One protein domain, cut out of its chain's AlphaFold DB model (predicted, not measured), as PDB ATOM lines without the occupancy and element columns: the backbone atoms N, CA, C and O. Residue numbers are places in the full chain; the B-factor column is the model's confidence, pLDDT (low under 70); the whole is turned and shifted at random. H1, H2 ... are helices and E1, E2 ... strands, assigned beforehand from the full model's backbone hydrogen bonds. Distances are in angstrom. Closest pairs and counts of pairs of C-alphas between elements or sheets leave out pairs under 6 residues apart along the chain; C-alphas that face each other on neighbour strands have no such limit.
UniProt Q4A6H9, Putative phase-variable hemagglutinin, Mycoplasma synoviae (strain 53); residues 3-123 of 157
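This is residues 3 to 123 of the 157 residues of the protein "Putative phase-variable hemagglutinin" of Mycoplasma synoviae (strain 53) (UniProt Q4A6H9). A strongly twisted sheet of four strands, with the long hairpin of E2 and E3 running along much of the domain's length, has helix H1 over one face, along E2. From H1 the chain goes on through the short helices H2, H3 and H4 towards the other end of E2; the loop of residues 87 to 102 reaches out at that end, and E5 lies off the sheet at the opposite end. The printed part has 121 residues, with four named helices and five named strands in the order E1 H1 H2 H3 H4 E2 E3 E4 E5; the sheet, in the order E1 E4 E3 E2, is mixed, and the class is mixed, helices and strands. The whole is compact, with a radius of gyration of the C-alphas of 15.6 A, but elongated, spanning 46 by 27 by 21 A.

In the sheet, E2 is residues 61 to 71, 27.7 A long, and bends by 59 degrees at residue 64; E3 is residues 77 to 86, 29.0 A; E4 is residues 103 to 108, 16.3 A; E1 is residues 3 to 6, beginning at C-alpha 3 (142.301, 0.681, 29.389). H1 is residues 25 to 37, 18.3 A, from C-alpha 25 (153.710, 2.517, 8.784). H2 is residues 39 to 42, H3 residues 45 to 53, 11.8 A, and H4 residues 55 to 58. E5 is residues 116 to 120, ending at C-alpha 120 (158.056, 14.262, 21.236).

E2, E3 and E4 form a meander, each strand the antiparallel neighbour of the one before. In the hairpin of E2 and E3, N 69 and O 79 are 2.8 A apart, within hydrogen-bond range; in that of E3 and E4, N 82 and O 104 are at 2.8 A. The edge strand E1 is parallel to E4, with N 107 and O 4 at 2.9 A. H1 on one face makes two layers, a helix and a sheet: its height over the sheet is 9.3 A, and it runs along the strands, at 1 degree to E2 on the local plane. It is over E2 and only just over E3, with 3 C-alphas; the closest C-alphas of H1 and E2 are those of Arg 33 and Val 68, 6.1 A. H2 and H3 only graze the sheet. H1 and H2 are close but not clearly touching, Trp 35 and Asn 41 having the closest C-alphas, at 6.8 A. H3 and H4 touch, the C-alphas of Thr 50 and Phe 58 being closest at 4.8 A; H4 is not on the sheet. E5 pairs with no named strand and is apart from E4. In H1 and H3 every O i to N i+4 pair is within hydrogen-bond range; H2 and H4 are too short for such a pair.

The C-alphas farthest apart are those of Gly 96 and Gly 115, 48.9 A. The printed part has no cut. The links E1 to H1 and E3 to E4 are long; within the first, residues 14 to 15 pair in parallel with residues 112 to 113. Mean pLDDT of the printed part is 79.7, with residues 3 to 11, 54 to 57, 97 to 99, 116 and 118 to 123 under 70.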
ATOM      1  N   ASN A   3     141.624  -0.220  30.329       59.62
ATOM      2  CA  ASN A   3     142.301   0.681  29.389       59.62
ATOM      3  C   ASN A   3     142.843   1.914  30.120       59.62
ATOM      4  O   ASN A   3     142.073   2.636  30.754       59.62
ATOM      5  N   LEU A   4     144.147   2.174  30.007       65.69
ATOM      6  CA  LEU A   4     144.810   3.340  30.603       65.69
ATOM      7  C   LEU A   4     145.604   4.126  29.553       65.69
ATOM      8  O   LEU A   4     145.964   3.599  28.500       65.69
ATOM      9  N   TYR A   5     145.909   5.388  29.851       59.53
ATOM     10  CA  TYR A   5     146.681   6.267  28.969       59.53
ATOM     11  C   TYR A   5     148.115   6.439  29.463       59.53
ATOM     12  O   TYR A   5     148.350   6.607  30.659       59.53
ATOM     13  N   TRP A   6     149.074   6.457  28.536       61.38
ATOM     14  CA  TRP A   6     150.475   6.714  28.854       61.38
ATOM     15  C   TRP A   6     150.773   8.218  28.895       61.38
ATOM     16  O   TRP A   6     151.204   8.797  27.905       61.38
ATOM     17  N   ASP A   7     150.562   8.829  30.057       51.38
ATOM     18  CA  ASP A   7     150.962  10.208  30.370       51.38
ATOM     19  C   ASP A   7     151.833  10.237  31.649       51.38
ATOM     20  O   ASP A   7     151.338  10.345  32.777       51.38
ATOM     21  N   GLY A   8     153.133   9.951  31.489       50.41
ATOM     22  CA  GLY A   8     154.110   9.877  32.591       50.41
ATOM     23  C   GLY A   8     154.083   8.593  33.443       50.41
ATOM     24  O   GLY A   8     154.637   8.579  34.537       50.41
ATOM     25  N   PHE A   9     153.425   7.524  32.971       52.38
ATOM     26  CA  PHE A   9     153.298   6.220  33.656       52.38
ATOM     27  C   PHE A   9     154.403   5.198  33.297       52.38
ATOM     28  O   PHE A   9     154.295   4.043  33.713       52.38
ATOM     29  N   MET A  10     155.408   5.574  32.489       60.34
ATOM     30  CA  MET A  10     156.485   4.675  32.042       60.34
ATOM     31  C   MET A  10     157.873   5.307  32.048       60.34
ATOM     32  O   MET A  10     158.018   6.522  31.922       60.34
ATOM     33  N   SER A  11     158.891   4.439  32.017       60.66
ATOM     34  CA  SER A  11     160.171   4.692  31.350       60.66
ATOM     35  C   SER A  11     159.965   5.342  29.980       60.66
ATOM     36  O   SER A  11     159.165   4.883  29.169       60.66
ATOM     37  N   LYS A  12     160.716   6.406  29.712       70.88
ATOM     38  CA  LYS A  12     160.726   7.109  28.430       70.88
ATOM     39  C   LYS A  12     160.894   6.122  27.261       70.88
ATOM     40  O   LYS A  12     161.924   5.463  27.163       70.88
ATOM     41  N   ILE A  13     159.899   6.038  26.374       80.00
ATOM     42  CA  ILE A  13     159.987   5.220  25.156       80.00
ATOM     43  C   ILE A  13     160.865   5.964  24.154       80.00
ATOM     44  O   ILE A  13     160.504   7.047  23.689       80.00
ATOM     45  N   VAL A  14     162.014   5.382  23.830       81.75
ATOM     46  CA  VAL A  14     162.975   5.934  22.873       81.75
ATOM     47  C   VAL A  14     163.186   4.915  21.763       81.75
ATOM     48  O   VAL A  14     163.573   3.778  22.031       81.75
ATOM     49  N   LEU A  15     162.923   5.330  20.527       86.94
ATOM     50  CA  LEU A  15     163.112   4.527  19.324       86.94
ATOM     51  C   LEU A  15     164.210   5.142  18.451       86.94
ATOM     52  O   LEU A  15     164.403   6.360  18.435       86.94
ATOM     53  N   ASP A  16     164.921   4.302  17.706       87.69
ATOM     54  CA  ASP A  16     165.903   4.766  16.729       87.69
ATOM     55  C   ASP A  16     165.214   5.057  15.385       87.69
ATOM     56  O   ASP A  16     164.495   4.216  14.831       87.69
ATOM     57  N   ASN A  17     165.447   6.255  14.840       85.44
ATOM     58  CA  ASN A  17     164.944   6.703  13.534       85.44
ATOM     59  C   ASN A  17     163.423   6.513  13.345       85.44
ATOM     60  O   ASN A  17     162.986   6.064  12.287       85.44
ATOM     61  N   PHE A  18     162.611   6.753  14.376       86.19
ATOM     62  CA  PHE A  18     161.153   6.746  14.268       86.19
ATOM     63  C   PHE A  18     160.686   7.835  13.306       86.19
ATOM     64  O   PHE A  18     161.054   9.008  13.452       86.19
ATOM     65  N   ASP A  19     159.852   7.442  12.353       85.56
ATOM     66  CA  ASP A  19     159.293   8.350  11.370       85.56
ATOM     67  C   ASP A  19     158.008   8.989  11.908       85.56
ATOM     68  O   ASP A  19     156.953   8.360  11.981       85.56
ATOM     69  N   LYS A  20     158.080  10.267  12.283       77.94
ATOM     70  CA  LYS A  20     156.923  10.986  12.827       77.94
ATOM     71  C   LYS A  20     155.796  11.200  11.816       77.94
ATOM     72  O   LYS A  20     154.689  11.498  12.254       77.94
ATOM     73  N   THR A  21     156.047  11.113  10.507       80.12
ATOM     74  CA  THR A  21     154.997  11.305   9.491       80.12
ATOM     75  C   THR A  21     154.184  10.037   9.257       80.12
ATOM     76  O   THR A  21     153.122  10.126   8.649       80.12
ATOM     77  N   TRP A  22     154.637   8.891   9.791       80.31
ATOM     78  CA  TRP A  22     154.039   7.575   9.553       80.31
ATOM     79  C   TRP A  22     153.998   7.180   8.060       80.31
ATOM     80  O   TRP A  22     153.225   6.303   7.674       80.31
ATOM     81  N   GLU A  23     154.877   7.742   7.218       78.38
ATOM     82  CA  GLU A  23     155.028   7.317   5.816       78.38
ATOM     83  C   GLU A  23     155.434   5.838   5.734       78.38
ATOM     84  O   GLU A  23     154.945   5.089   4.885       78.38
ATOM     85  N   GLN A  24     156.273   5.384   6.671       74.69
ATOM     86  CA  GLN A  24     156.674   3.981   6.808       74.69
ATOM     87  C   GLN A  24     155.915   3.265   7.934       74.69
ATOM     88  O   GLN A  24     156.508   2.803   8.913       74.69
ATOM     89  N   ASN A  25     154.591   3.145   7.788       80.31
ATOM     90  CA  ASN A  25     153.710   2.517   8.784       80.31
ATOM     91  C   ASN A  25     154.238   1.166   9.305       80.31
ATOM     92  O   ASN A  25     154.356   0.976  10.514       80.31
ATOM     93  N   SER A  26     154.639   0.253   8.417       88.25
ATOM     94  CA  SER A  26     155.111  -1.084   8.806       88.25
ATOM     95  C   SER A  26     156.396  -1.067   9.643       88.25
ATOM     96  O   SER A  26     156.534  -1.862  10.573       88.25
ATOM     97  N   GLU A  27     157.326  -0.157   9.352       91.69
ATOM     98  CA  GLU A  27     158.604  -0.058  10.058       91.69
ATOM     99  C   GLU A  27     158.432   0.575  11.444       91.69
ATOM    100  O   GLU A  27     158.981   0.080  12.431       91.69
ATOM    101  N   ASN A  28     157.605   1.618  11.558       89.75
ATOM    102  CA  ASN A  28     157.234   2.190  12.852       89.75
ATOM    103  C   ASN A  28     156.509   1.172  13.740       89.75
ATOM    104  O   ASN A  28     156.839   1.030  14.922       89.75
ATOM    105  N   GLU A  29     155.554   0.429  13.175       92.38
ATOM    106  CA  GLU A  29     154.865  -0.642  13.892       92.38
ATOM    107  C   GLU A  29     155.845  -1.717  14.374       92.38
ATOM    108  O   GLU A  29     155.780  -2.131  15.536       92.38
ATOM    109  N   ARG A  30     156.779  -2.145  13.511       94.69
ATOM    110  CA  ARG A  30     157.821  -3.121  13.856       94.69
ATOM    111  C   ARG A  30     158.668  -2.630  15.027       94.69
ATOM    112  O   ARG A  30     158.790  -3.355  16.012       94.69
ATOM    113  N   LYS A  31     159.179  -1.396  14.966       93.50
ATOM    114  CA  LYS A  31     159.996  -0.790  16.035       93.50
ATOM    115  C   LYS A  31     159.264  -0.754  17.371       93.50
ATOM    116  O   LYS A  31     159.837  -1.116  18.393       93.50
ATOM    117  N   ILE A  32     157.989  -0.361  17.371       91.69
ATOM    118  CA  ILE A  32     157.180  -0.315  18.594       91.69
ATOM    119  C   ILE A  32     156.963  -1.729  19.150       91.69
ATOM    120  O   ILE A  32     157.147  -1.953  20.347       91.69
ATOM    121  N   ARG A  33     156.622  -2.706  18.299       95.19
ATOM    122  CA  ARG A  33     156.463  -4.110  18.718       95.19
ATOM    123  C   ARG A  33     157.761  -4.678  19.297       95.19
ATOM    124  O   ARG A  33     157.712  -5.369  20.309       95.19
ATOM    125  N   GLU A  34     158.905  -4.403  18.677       94.88
ATOM    126  CA  GLU A  34     160.219  -4.852  19.157       94.88
ATOM    127  C   GLU A  34     160.592  -4.216  20.490       94.88
ATOM    128  O   GLU A  34     161.036  -4.922  21.394       94.88
ATOM    129  N   TRP A  35     160.322  -2.922  20.653       93.25
ATOM    130  CA  TRP A  35     160.554  -2.230  21.915       93.25
ATOM    131  C   TRP A  35     159.784  -2.883  23.074       93.25
ATOM    132  O   TRP A  35     160.355  -3.101  24.139       93.25
ATOM    133  N   PHE A  36     158.519  -3.270  22.867       91.94
ATOM    134  CA  PHE A  36     157.724  -3.950  23.898       91.94
ATOM    135  C   PHE A  36     158.031  -5.445  24.061       91.94
ATOM    136  O   PHE A  36     157.761  -6.001  25.126       91.94
ATOM    137  N   ARG A  37     158.607  -6.112  23.054       93.69
ATOM    138  CA  ARG A  37     159.055  -7.511  23.192       93.69
ATOM    139  C   ARG A  37     160.193  -7.657  24.197       93.69
ATOM    140  O   ARG A  37     160.283  -8.686  24.858       93.69
ATOM    141  N   GLU A  38     161.031  -6.637  24.319       93.31
ATOM    142  CA  GLU A  38     162.159  -6.626  25.240       93.31
ATOM    143  C   GLU A  38     161.700  -6.241  26.657       93.31
ATOM    144  O   GLU A  38     161.355  -5.091  26.931       93.31
ATOM    145  N   ALA A  39     161.686  -7.210  27.578       90.69
ATOM    146  CA  ALA A  39     161.159  -7.015  28.930       90.69
ATOM    147  C   ALA A  39     161.931  -5.965  29.742       90.69
ATOM    148  O   ALA A  39     161.343  -5.280  30.584       90.69
ATOM    149  N   SER A  40     163.230  -5.791  29.474       90.06
ATOM    150  CA  SER A  40     164.048  -4.785  30.159       90.06
ATOM    151  C   SER A  40     163.577  -3.347  29.898       90.06
ATOM    152  O   SER A  40     163.681  -2.506  30.794       90.06
ATOM    153  N   ASN A  41     162.946  -3.074  28.749       87.31
ATOM    154  CA  ASN A  41     162.399  -1.754  28.415       87.31
ATOM    155  C   ASN A  41     161.224  -1.342  29.318       87.31
ATOM    156  O   ASN A  41     160.979  -0.153  29.534       87.31
ATOM    157  N   TRP A  42     160.505  -2.317  29.882       86.06
ATOM    158  CA  TRP A  42     159.316  -2.094  30.707       86.06
ATOM    159  C   TRP A  42     159.394  -2.731  32.099       86.06
ATOM    160  O   TRP A  42     158.380  -2.810  32.790       86.06
ATOM    161  N   ALA A  43     160.589  -3.103  32.567       84.00
ATOM    162  CA  ALA A  43     160.792  -3.780  33.853       84.00
ATOM    163  C   ALA A  43     160.188  -3.033  35.067       84.00
ATOM    164  O   ALA A  43     159.733  -3.665  36.014       84.00
ATOM    165  N   GLY A  44     160.117  -1.696  35.020       79.00
ATOM    166  CA  GLY A  44     159.520  -0.864  36.076       79.00
ATOM    167  C   GLY A  44     158.010  -0.616  35.954       79.00
ATOM    168  O   GLY A  44     157.442   0.096  36.779       79.00
ATOM    169  N   LEU A  45     157.340  -1.156  34.930       81.75
ATOM    170  CA  LEU A  45     155.939  -0.845  34.634       81.75
ATOM    171  C   LEU A  45     154.991  -1.258  35.765       81.75
ATOM    172  O   LEU A  45     154.129  -0.478  36.164       81.75
ATOM    173  N   SER A  46     155.156  -2.469  36.302       78.19
ATOM    174  CA  SER A  46     154.307  -2.968  37.393       78.19
ATOM    175  C   SER A  46     154.402  -2.070  38.634       78.19
ATOM    176  O   SER A  46     153.373  -1.709  39.210       78.19
ATOM    177  N   ASP A  47     155.605  -1.610  38.984       77.69
ATOM    178  CA  ASP A  47     155.818  -0.700  40.113       77.69
ATOM    179  C   ASP A  47     155.204   0.683  39.862       77.69
ATOM    180  O   ASP A  47     154.615   1.283  40.762       77.69
ATOM    181  N   GLN A  48     155.298   1.201  38.633       77.12
ATOM    182  CA  GLN A  48     154.699   2.490  38.271       77.12
ATOM    183  C   GLN A  48     153.165   2.435  38.282       77.12
ATOM    184  O   GLN A  48     152.521   3.343  38.814       77.12
ATOM    185  N   LEU A  49     152.571   1.343  37.789       77.75
ATOM    186  CA  LEU A  49     151.130   1.098  37.893       77.75
ATOM    187  C   LEU A  49     150.693   0.971  39.356       77.75
ATOM    188  O   LEU A  49     149.687   1.562  39.744       77.75
ATOM    189  N   THR A  50     151.483   0.284  40.185       75.56
ATOM    190  CA  THR A  50     151.255   0.155  41.635       75.56
ATOM    191  C   THR A  50     151.240   1.521  42.324       75.56
ATOM    192  O   THR A  50     150.329   1.814  43.095       75.56
ATOM    193  N   LYS A  51     152.199   2.401  42.009       75.81
ATOM    194  CA  LYS A  51     152.269   3.756  42.581       75.81
ATOM    195  C   LYS A  51     151.074   4.626  42.195       75.81
ATOM    196  O   LYS A  51     150.590   5.383  43.027       75.81
ATOM    197  N   LYS A  52     150.600   4.539  40.947       70.94
ATOM    198  CA  LYS A  52     149.580   5.467  40.428       70.94
ATOM    199  C   LYS A  52     148.142   4.977  40.596       70.94
ATOM    200  O   LYS A  52     147.240   5.796  40.724       70.94
ATOM    201  N   LEU A  53     147.919   3.661  40.600       72.56
ATOM    202  CA  LEU A  53     146.585   3.053  40.714       72.56
ATOM    203  C   LEU A  53     146.289   2.511  42.119       72.56
ATOM    204  O   LEU A  53     145.182   2.026  42.361       72.56
ATOM    205  N   GLY A  54     147.260   2.616  43.029       69.50
ATOM    206  CA  GLY A  54     147.175   2.149  44.405       69.50
ATOM    207  C   GLY A  54     147.910   0.828  44.609       69.50
ATOM    208  O   GLY A  54     147.824  -0.093  43.788       69.50
ATOM    209  N   ALA A  55     148.613   0.736  45.742       65.38
ATOM    210  CA  ALA A  55     149.478  -0.393  46.064       65.38
ATOM    211  C   ALA A  55     148.730  -1.733  46.021       65.38
ATOM    212  O   ALA A  55     149.268  -2.739  45.568       65.38
ATOM    213  N   GLU A  56     147.464  -1.727  46.431       68.88
ATOM    214  CA  GLU A  56     146.610  -2.914  46.531       68.88
ATOM    215  C   GLU A  56     146.422  -3.644  45.196       68.88
ATOM    216  O   GLU A  56     146.224  -4.855  45.187       68.88
ATOM    217  N   ARG A  57     146.471  -2.919  44.070       67.25
ATOM    218  CA  ARG A  57     145.969  -3.421  42.782       67.25
ATOM    219  C   ARG A  57     147.018  -4.110  41.916       67.25
ATOM    220  O   ARG A  57     146.663  -4.984  41.135       67.25
ATOM    221  N   PHE A  58     148.293  -3.730  42.039       71.88
ATOM    222  CA  PHE A  58     149.355  -4.217  41.143       71.88
ATOM    223  C   PHE A  58     150.617  -4.731  41.859       71.88
ATOM    224  O   PHE A  58     151.464  -5.342  41.209       71.88
ATOM    225  N   LYS A  59     150.741  -4.596  43.191       71.75
ATOM    226  CA  LYS A  59     151.951  -5.039  43.922       71.75
ATOM    227  C   LYS A  59     152.256  -6.535  43.764       71.75
ATOM    228  O   LYS A  59     153.422  -6.931  43.729       71.75
ATOM    229  N   ASN A  60     151.213  -7.353  43.604       80.31
ATOM    230  CA  ASN A  60     151.297  -8.815  43.544       80.31
ATOM    231  C   ASN A  60     151.017  -9.388  42.151       80.31
ATOM    232  O   ASN A  60     150.724 -10.578  42.037       80.31
ATOM    233  N   VAL A  61     151.107  -8.572  41.094       83.62
ATOM    234  CA  VAL A  61     150.904  -9.053  39.722       83.62
ATOM    235  C   VAL A  61     152.205  -9.128  38.935       83.62
ATOM    236  O   VAL A  61     153.139  -8.352  39.143       83.62
ATOM    237  N   LYS A  62     152.248 -10.066  37.997       87.62
ATOM    238  CA  LYS A  62     153.251 -10.199  36.951       87.62
ATOM    239  C   LYS A  62     152.598  -9.833  35.622       87.62
ATOM    240  O   LYS A  62     151.577 -10.409  35.251       87.62
ATOM    241  N   LEU A  63     153.202  -8.886  34.911       88.94
ATOM    242  CA  LEU A  63     152.793  -8.508  33.561       88.94
ATOM    243  C   LEU A  63     153.631  -9.275  32.544       88.94
ATOM    244  O   LEU A  63     154.841  -9.408  32.713       88.94
ATOM    245  N   THR A  64     152.990  -9.766  31.488       92.94
ATOM    246  CA  THR A  64     153.682 -10.343  30.328       92.94
ATOM    247  C   THR A  64     153.156  -9.669  29.073       92.94
ATOM    248  O   THR A  64     151.945  -9.582  28.885       92.94
ATOM    249  N   TYR A  65     154.063  -9.148  28.245       94.62
ATOM    250  CA  TYR A  65     153.700  -8.535  26.970       94.62
ATOM    251  C   TYR A  65     152.925  -9.538  26.105       94.62
ATOM    252  O   TYR A  65     153.379 -10.666  25.908       94.62
ATOM    253  N   LYS A  66     151.759  -9.122  25.601       95.81
ATOM    254  CA  LYS A  66     150.915  -9.921  24.705       95.81
ATOM    255  C   LYS A  66     151.045  -9.420  23.272       95.81
ATOM    256  O   LYS A  66     151.488 -10.155  22.394       95.81
ATOM    257  N   GLU A  67     150.671  -8.167  23.039       96.25
ATOM    258  CA  GLU A  67     150.655  -7.583  21.699       96.25
ATOM    259  C   GLU A  67     150.632  -6.054  21.721       96.25
ATOM    260  O   GLU A  67     150.361  -5.431  22.747       96.25
ATOM    261  N   VAL A  68     150.871  -5.461  20.552       93.25
ATOM    262  CA  VAL A  68     150.538  -4.065  20.260       93.25
ATOM    263  C   VAL A  68     149.542  -4.039  19.108       93.25
ATOM    264  O   VAL A  68     149.741  -4.718  18.099       93.25
ATOM    265  N   THR A  69     148.494  -3.240  19.231       91.88
ATOM    266  CA  THR A  69     147.567  -2.922  18.143       91.88
ATOM    267  C   THR A  69     147.691  -1.450  17.772       91.88
ATOM    268  O   THR A  69     148.153  -0.633  18.568       91.88
ATOM    269  N   PHE A  70     147.319  -1.114  16.542       87.44
ATOM    270  CA  PHE A  70     147.471   0.224  15.985       87.44
ATOM    271  C   PHE A  70     146.124   0.679  15.437       87.44
ATOM    272  O   PHE A  70     145.492  -0.046  14.673       87.44
ATOM    273  N   SER A  71     145.675   1.861  15.852       83.50
ATOM    274  CA  SER A  71     144.422   2.465  15.387       83.50
ATOM    275  C   SER A  71     144.663   3.860  14.814       83.50
ATOM    276  O   SER A  71     145.608   4.535  15.214       83.50
ATOM    277  N   GLY A  72     143.813   4.294  13.883       77.25
ATOM    278  CA  GLY A  72     143.979   5.537  13.120       77.25
ATOM    279  C   GLY A  72     144.400   5.267  11.677       77.25
ATOM    280  O   GLY A  72     144.986   4.222  11.395       77.25
ATOM    281  N   ASP A  73     144.079   6.188  10.770       71.88
ATOM    282  CA  ASP A  73     144.305   6.017   9.329       71.88
ATOM    283  C   ASP A  73     145.684   6.540   8.922       71.88
ATOM    284  O   ASP A  73     146.548   5.739   8.568       71.88
ATOM    285  N   ASP A  74     145.929   7.838   9.089       72.38
ATOM    286  CA  ASP A  74     147.195   8.460   8.679       72.38
ATOM    287  C   ASP A  74     148.266   8.386   9.773       72.38
ATOM    288  O   ASP A  74     149.418   8.058   9.522       72.38
ATOM    289  N   ILE A  75     147.876   8.654  11.020       74.19
ATOM    290  CA  ILE A  75     148.760   8.612  12.186       74.19
ATOM    291  C   ILE A  75     148.222   7.551  13.128       74.19
ATOM    292  O   ILE A  75     147.086   7.649  13.605       74.19
ATOM    293  N   LYS A  76     149.047   6.549  13.433       79.75
ATOM    294  CA  LYS A  76     148.613   5.457  14.299       79.75
ATOM    295  C   LYS A  76     148.810   5.783  15.778       79.75
ATOM    296  O   LYS A  76     149.808   6.370  16.192       79.75
ATOM    297  N   THR A  77     147.864   5.330  16.594       81.06
ATOM    298  CA  THR A  77     147.948   5.297  18.055       81.06
ATOM    299  C   THR A  77     148.198   3.855  18.501       81.06
ATOM    300  O   THR A  77     147.312   3.011  18.341       81.06
ATOM    301  N   PRO A  78     149.377   3.543  19.065       85.31
ATOM    302  CA  PRO A  78     149.665   2.206  19.565       85.31
ATOM    303  C   PRO A  78     148.909   1.928  20.866       85.31
ATOM    304  O   PRO A  78     148.884   2.760  21.773       85.31
ATOM    305  N   THR A  79     148.348   0.734  21.003       87.31
ATOM    306  CA  THR A  79     147.812   0.209  22.264       87.31
ATOM    307  C   THR A  79     148.526  -1.091  22.580       87.31
ATOM    308  O   THR A  79     148.444  -2.040  21.807       87.31
ATOM    309  N   VAL A  80     149.247  -1.134  23.700       90.62
ATOM    310  CA  VAL A  80     149.954  -2.337  24.151       90.62
ATOM    311  C   VAL A  80     149.114  -3.086  25.176       90.62
ATOM    312  O   VAL A  80     148.642  -2.490  26.141       90.62
ATOM    313  N   THR A  81     148.960  -4.391  24.983       92.00
ATOM    314  CA  THR A  81     148.240  -5.285  25.892       92.00
ATOM    315  C   THR A  81     149.231  -6.182  26.625       92.00
ATOM    316  O   THR A  81     150.147  -6.747  26.020       92.00
ATOM    317  N   PHE A  82     149.021  -6.355  27.927       91.69
ATOM    318  CA  PHE A  82     149.738  -7.304  28.771       91.69
ATOM    319  C   PHE A  82     148.757  -8.304  29.378       91.69
ATOM    320  O   PHE A  82     147.676  -7.921  29.833       91.69
ATOM    321  N   THR A  83     149.155  -9.572  29.451       92.31
ATOM    322  CA  THR A  83     148.477 -10.536  30.322       92.31
ATOM    323  C   THR A  83     148.889 -10.291  31.767       92.31
ATOM    324  O   THR A  83     150.060 -10.017  32.051       92.31
ATOM    325  N   VAL A  84     147.934 -10.442  32.674       89.25
ATOM    326  CA  VAL A  84     148.109 -10.268  34.113       89.25
ATOM    327  C   VAL A  84     148.050 -11.639  34.774       89.25
ATOM    328  O   VAL A  84     147.072 -12.369  34.623       89.25
ATOM    329  N   ALA A  85     149.094 -11.984  35.519       88.06
ATOM    330  CA  ALA A  85     149.147 -13.174  36.361       88.06
ATOM    331  C   ALA A  85     149.469 -12.779  37.805       88.06
ATOM    332  O   ALA A  85     150.060 -11.726  38.042       88.06
ATOM    333  N   ALA A  86     149.116 -13.617  38.776       86.38
ATOM    334  CA  ALA A  86     149.606 -13.435  40.138       86.38
ATOM    335  C   ALA A  86     151.116 -13.726  40.213       86.38
ATOM    336  O   ALA A  86     151.641 -14.567  39.476       86.38
ATOM    337  N   LYS A  87     151.825 -13.025  41.100       87.50
ATOM    338  CA  LYS A  87     153.175 -13.419  41.525       87.50
ATOM    339  C   LYS A  87     153.109 -14.735  42.307       87.50
ATOM    340  O   LYS A  87     152.057 -15.124  42.810       87.50
ATOM    341  N   GLU A  88     154.252 -15.402  42.421       86.56
ATOM    342  CA  GLU A  88     154.382 -16.613  43.231       86.56
ATOM    343  C   GLU A  88     153.895 -16.371  44.670       86.56
ATOM    344  O   GLU A  88     154.184 -15.330  45.262       86.56
ATOM    345  N   GLY A  89     153.114 -17.312  45.207       87.00
ATOM    346  CA  GLY A  89     152.509 -17.204  46.541       87.00
ATOM    347  C   GLY A  89     151.214 -16.384  46.613       87.00
ATOM    348  O   GLY A  89     150.654 -16.255  47.700       87.00
ATOM    349  N   TYR A  90     150.708 -15.866  45.488       87.00
ATOM    350  CA  TYR A  90     149.447 -15.121  45.419       87.00
ATOM    351  C   TYR A  90     148.469 -15.745  44.421       87.00
ATOM    352  O   TYR A  90     148.862 -16.422  43.472       87.00
ATOM    353  N   THR A  91     147.180 -15.470  44.609       83.25
ATOM    354  CA  THR A  91     146.111 -15.830  43.675       83.25
ATOM    355  C   THR A  91     145.401 -14.575  43.185       83.25
ATOM    356  O   THR A  91     145.228 -13.607  43.927       83.25
ATOM    357  N   LEU A  92     145.008 -14.579  41.911       81.81
ATOM    358  CA  LEU A  92     144.090 -13.569  41.402       81.81
ATOM    359  C   LEU A  92     142.695 -13.872  41.943       81.81
ATOM    360  O   LEU A  92     142.266 -15.023  41.950       81.81
ATOM    361  N   VAL A  93     141.990 -12.833  42.380       81.00
ATOM    362  CA  VAL A  93     140.567 -12.941  42.715       81.00
ATOM    363  C   VAL A  93     139.804 -13.123  41.406       81.00
ATOM    364  O   VAL A  93     139.958 -12.305  40.506       81.00
ATOM    365  N   ASP A  94     139.003 -14.171  41.264       75.06
ATOM    366  CA  ASP A  94     138.337 -14.529  40.001       75.06
ATOM    367  C   ASP A  94     136.869 -14.068  39.918       75.06
ATOM    368  O   ASP A  94     136.269 -14.104  38.843       75.06
ATOM    369  N   SER A  95     136.289 -13.601  41.030       71.81
ATOM    370  CA  SER A  95     134.871 -13.247  41.138       71.81
ATOM    371  C   SER A  95     134.584 -12.200  42.233       71.81
ATOM    372  O   SER A  95     135.389 -11.973  43.135       71.81
ATOM    373  N   GLY A  96     133.429 -11.527  42.138       72.75
ATOM    374  CA  GLY A  96     132.992 -10.474  43.070       72.75
ATOM    375  C   GLY A  96     133.435  -9.054  42.686       72.75
ATOM    376  O   GLY A  96     134.007  -8.829  41.622       72.75
ATOM    377  N   GLU A  97     133.176  -8.078  43.562       66.94
ATOM    378  CA  GLU A  97     133.476  -6.649  43.318       66.94
ATOM    379  C   GLU A  97     134.974  -6.357  43.114       66.94
ATOM    380  O   GLU A  97     135.337  -5.345  42.521       66.94
ATOM    381  N   ASN A  98     135.841  -7.269  43.566       67.81
ATOM    382  CA  ASN A  98     137.298  -7.169  43.466       67.81
ATOM    383  C   ASN A  98     137.902  -8.166  42.462       67.81
ATOM    384  O   ASN A  98     139.090  -8.477  42.554       67.81
ATOM    385  N   ALA A  99     137.102  -8.692  41.526       69.62
ATOM    386  CA  ALA A  99     137.594  -9.603  40.499       69.62
ATOM    387  C   ALA A  99     138.764  -8.982  39.713       69.62
ATOM    388  O   ALA A  99     138.744  -7.820  39.297       69.62
ATOM    389  N   SER A 100     139.804  -9.780  39.515       78.50
ATOM    390  CA  SER A 100     141.038  -9.390  38.852       78.50
ATOM    391  C   SER A 100     140.858  -9.419  37.341       78.50
ATOM    392  O   SER A 100     140.311 -10.364  36.774       78.50
ATOM    393  N   ALA A 101     141.379  -8.401  36.662       80.88
ATOM    394  CA  ALA A 101     141.506  -8.449  35.216       80.88
ATOM    395  C   ALA A 101     142.599  -9.453  34.821       80.88
ATOM    396  O   ALA A 101     143.672  -9.473  35.418       80.88
ATOM    397  N   THR A 102     142.347 -10.233  33.773       84.50
ATOM    398  CA  THR A 102     143.348 -11.120  33.156       84.50
ATOM    399  C   THR A 102     144.225 -10.392  32.136       84.50
ATOM    400  O   THR A 102     145.285 -10.886  31.761       84.50
ATOM    401  N   GLU A 103     143.805  -9.200  31.700       88.75
ATOM    402  CA  GLU A 103     144.511  -8.370  30.723       88.75
ATOM    403  C   GLU A 103     144.383  -6.878  31.040       88.75
ATOM    404  O   GLU A 103     143.323  -6.390  31.464       88.75
ATOM    405  N   ILE A 104     145.462  -6.151  30.760       85.44
ATOM    406  CA  ILE A 104     145.554  -4.696  30.858       85.44
ATOM    407  C   ILE A 104     146.094  -4.120  29.552       85.44
ATOM    408  O   ILE A 104     147.062  -4.637  28.998       85.44
ATOM    409  N   SER A 105     145.487  -3.027  29.095       87.38
ATOM    410  CA  SER A 105     145.844  -2.355  27.849       87.38
ATOM    411  C   SER A 105     146.202  -0.897  28.106       87.38
ATOM    412  O   SER A 105     145.517  -0.187  28.844       87.38
ATOM    413  N   LEU A 106     147.290  -0.439  27.492       83.00
ATOM    414  CA  LEU A 106     147.870   0.877  27.725       83.00
ATOM    415  C   LEU A 106     148.079   1.607  26.379       83.00
ATOM    416  O   LEU A 106     148.775   1.104  25.496       83.00
ATOM    417  N   VAL A 107     147.493   2.798  26.218       81.56
ATOM    418  CA  VAL A 107     147.432   3.571  24.950       81.56
ATOM    419  C   VAL A 107     148.578   4.575  24.822       81.56
ATOM    420  O   VAL A 107     148.608   5.568  25.562       81.56
ATOM    421  N   VAL A 108     149.585   4.267  24.002       79.75
ATOM    422  CA  VAL A 108     150.861   5.000  23.934       79.75
ATOM    423  C   VAL A 108     150.612   6.379  23.337       79.75
ATOM    424  O   VAL A 108     150.139   6.497  22.209       79.75
ATOM    425  N   ARG A 109     150.913   7.427  24.108       73.06
ATOM    426  CA  ARG A 109     150.772   8.822  23.662       73.06
ATOM    427  C   ARG A 109     152.110   9.488  23.399       73.06
ATOM    428  O   ARG A 109     152.198  10.304  22.492       73.06
ATOM    429  N   VAL A 110     153.144   9.122  24.156       71.94
ATOM    430  CA  VAL A 110     154.452   9.780  24.123       71.94
ATOM    431  C   VAL A 110     155.541   8.807  23.682       71.94
ATOM    432  O   VAL A 110     155.698   7.744  24.276       71.94
ATOM    433  N   LEU A 111     156.325   9.202  22.676       76.38
ATOM    434  CA  LEU A 111     157.568   8.534  22.286       76.38
ATOM    435  C   LEU A 111     158.589   9.557  21.778       76.38
ATOM    436  O   LEU A 111     158.221  10.641  21.308       76.38
ATOM    437  N   TYR A 112     159.863   9.189  21.858       77.69
ATOM    438  CA  TYR A 112     160.998  10.024  21.483       77.69
ATOM    439  C   TYR A 112     161.904   9.320  20.477       77.69
ATOM    440  O   TYR A 112     161.957   8.091  20.417       77.69
ATOM    441  N   ASN A 113     162.660  10.118  19.725       76.69
ATOM    442  CA  ASN A 113     163.742   9.631  18.881       76.69
ATOM    443  C   ASN A 113     165.057   9.686  19.653       76.69
ATOM    444  O   ASN A 113     165.320  10.691  20.308       76.69
ATOM    445  N   ARG A 114     165.919   8.673  19.521       77.38
ATOM    446  CA  ARG A 114     167.241   8.651  20.179       77.38
ATOM    447  C   ARG A 114     168.092   9.882  19.870       77.38
ATOM    448  O   ARG A 114     168.683  10.474  20.764       77.38
ATOM    449  N   GLY A 115     168.118  10.303  18.606       71.50
ATOM    450  CA  GLY A 115     168.841  11.505  18.177       71.50
ATOM    451  C   GLY A 115     168.163  12.828  18.559       71.50
ATOM    452  O   GLY A 115     168.732  13.889  18.332       71.50
ATOM    453  N   SER A 116     166.942  12.792  19.108       68.88
ATOM    454  CA  SER A 116     166.144  13.976  19.451       68.88
ATOM    455  C   SER A 116     165.236  13.686  20.648       68.88
ATOM    456  O   SER A 116     164.007  13.760  20.608       68.88
ATOM    457  N   GLU A 117     165.875  13.310  21.749       70.00
ATOM    458  CA  GLU A 117     165.209  12.834  22.955       70.00
ATOM    459  C   GLU A 117     164.471  13.935  23.741       70.00
ATOM    460  O   GLU A 117     163.710  13.631  24.660       70.00
ATOM    461  N   SER A 118     164.678  15.206  23.394       69.56
ATOM    462  CA  SER A 118     163.935  16.361  23.914       69.56
ATOM    463  C   SER A 118     162.646  16.648  23.139       69.56
ATOM    464  O   SER A 118     161.868  17.507  23.544       69.56
ATOM    465  N   THR A 119     162.417  15.959  22.018       65.38
ATOM    466  CA  THR A 119     161.302  16.235  21.112       65.38
ATOM    467  C   THR A 119     160.386  15.027  21.033       65.38
ATOM    468  O   THR A 119     160.793  13.935  20.635       65.38
ATOM    469  N   ILE A 120     159.127  15.242  21.399       69.50
ATOM    470  CA  ILE A 120     158.056  14.262  21.236       69.50
ATOM    471  C   ILE A 120     157.831  14.026  19.740       69.50
ATOM    472  O   ILE A 120     157.688  14.976  18.973       69.50
ATOM    473  N   GLN A 121     157.792  12.759  19.333       69.38
ATOM    474  CA  GLN A 121     157.748  12.371  17.919       69.38
ATOM    475  C   GLN A 121     156.369  11.893  17.449       69.38
ATOM    476  O   GLN A 121     156.199  11.620  16.268       69.38
ATOM    477  N   MET A 122     155.371  11.791  18.334       66.56
ATOM    478  CA  MET A 122     153.999  11.501  17.907       66.56
ATOM    479  C   MET A 122     153.292  12.790  17.461       66.56
ATOM    480  O   MET A 122     153.120  13.688  18.285       66.56
ATOM    481  N   PRO A 123     152.864  12.895  16.189       51.25
ATOM    482  CA  PRO A 123     152.286  14.122  15.632       51.25
ATOM    483  C   PRO A 123     150.875  14.443  16.156       51.25
ATOM    484  O   PRO A 123     150.486  15.607  16.157       51.25
TER     485      PRO A 123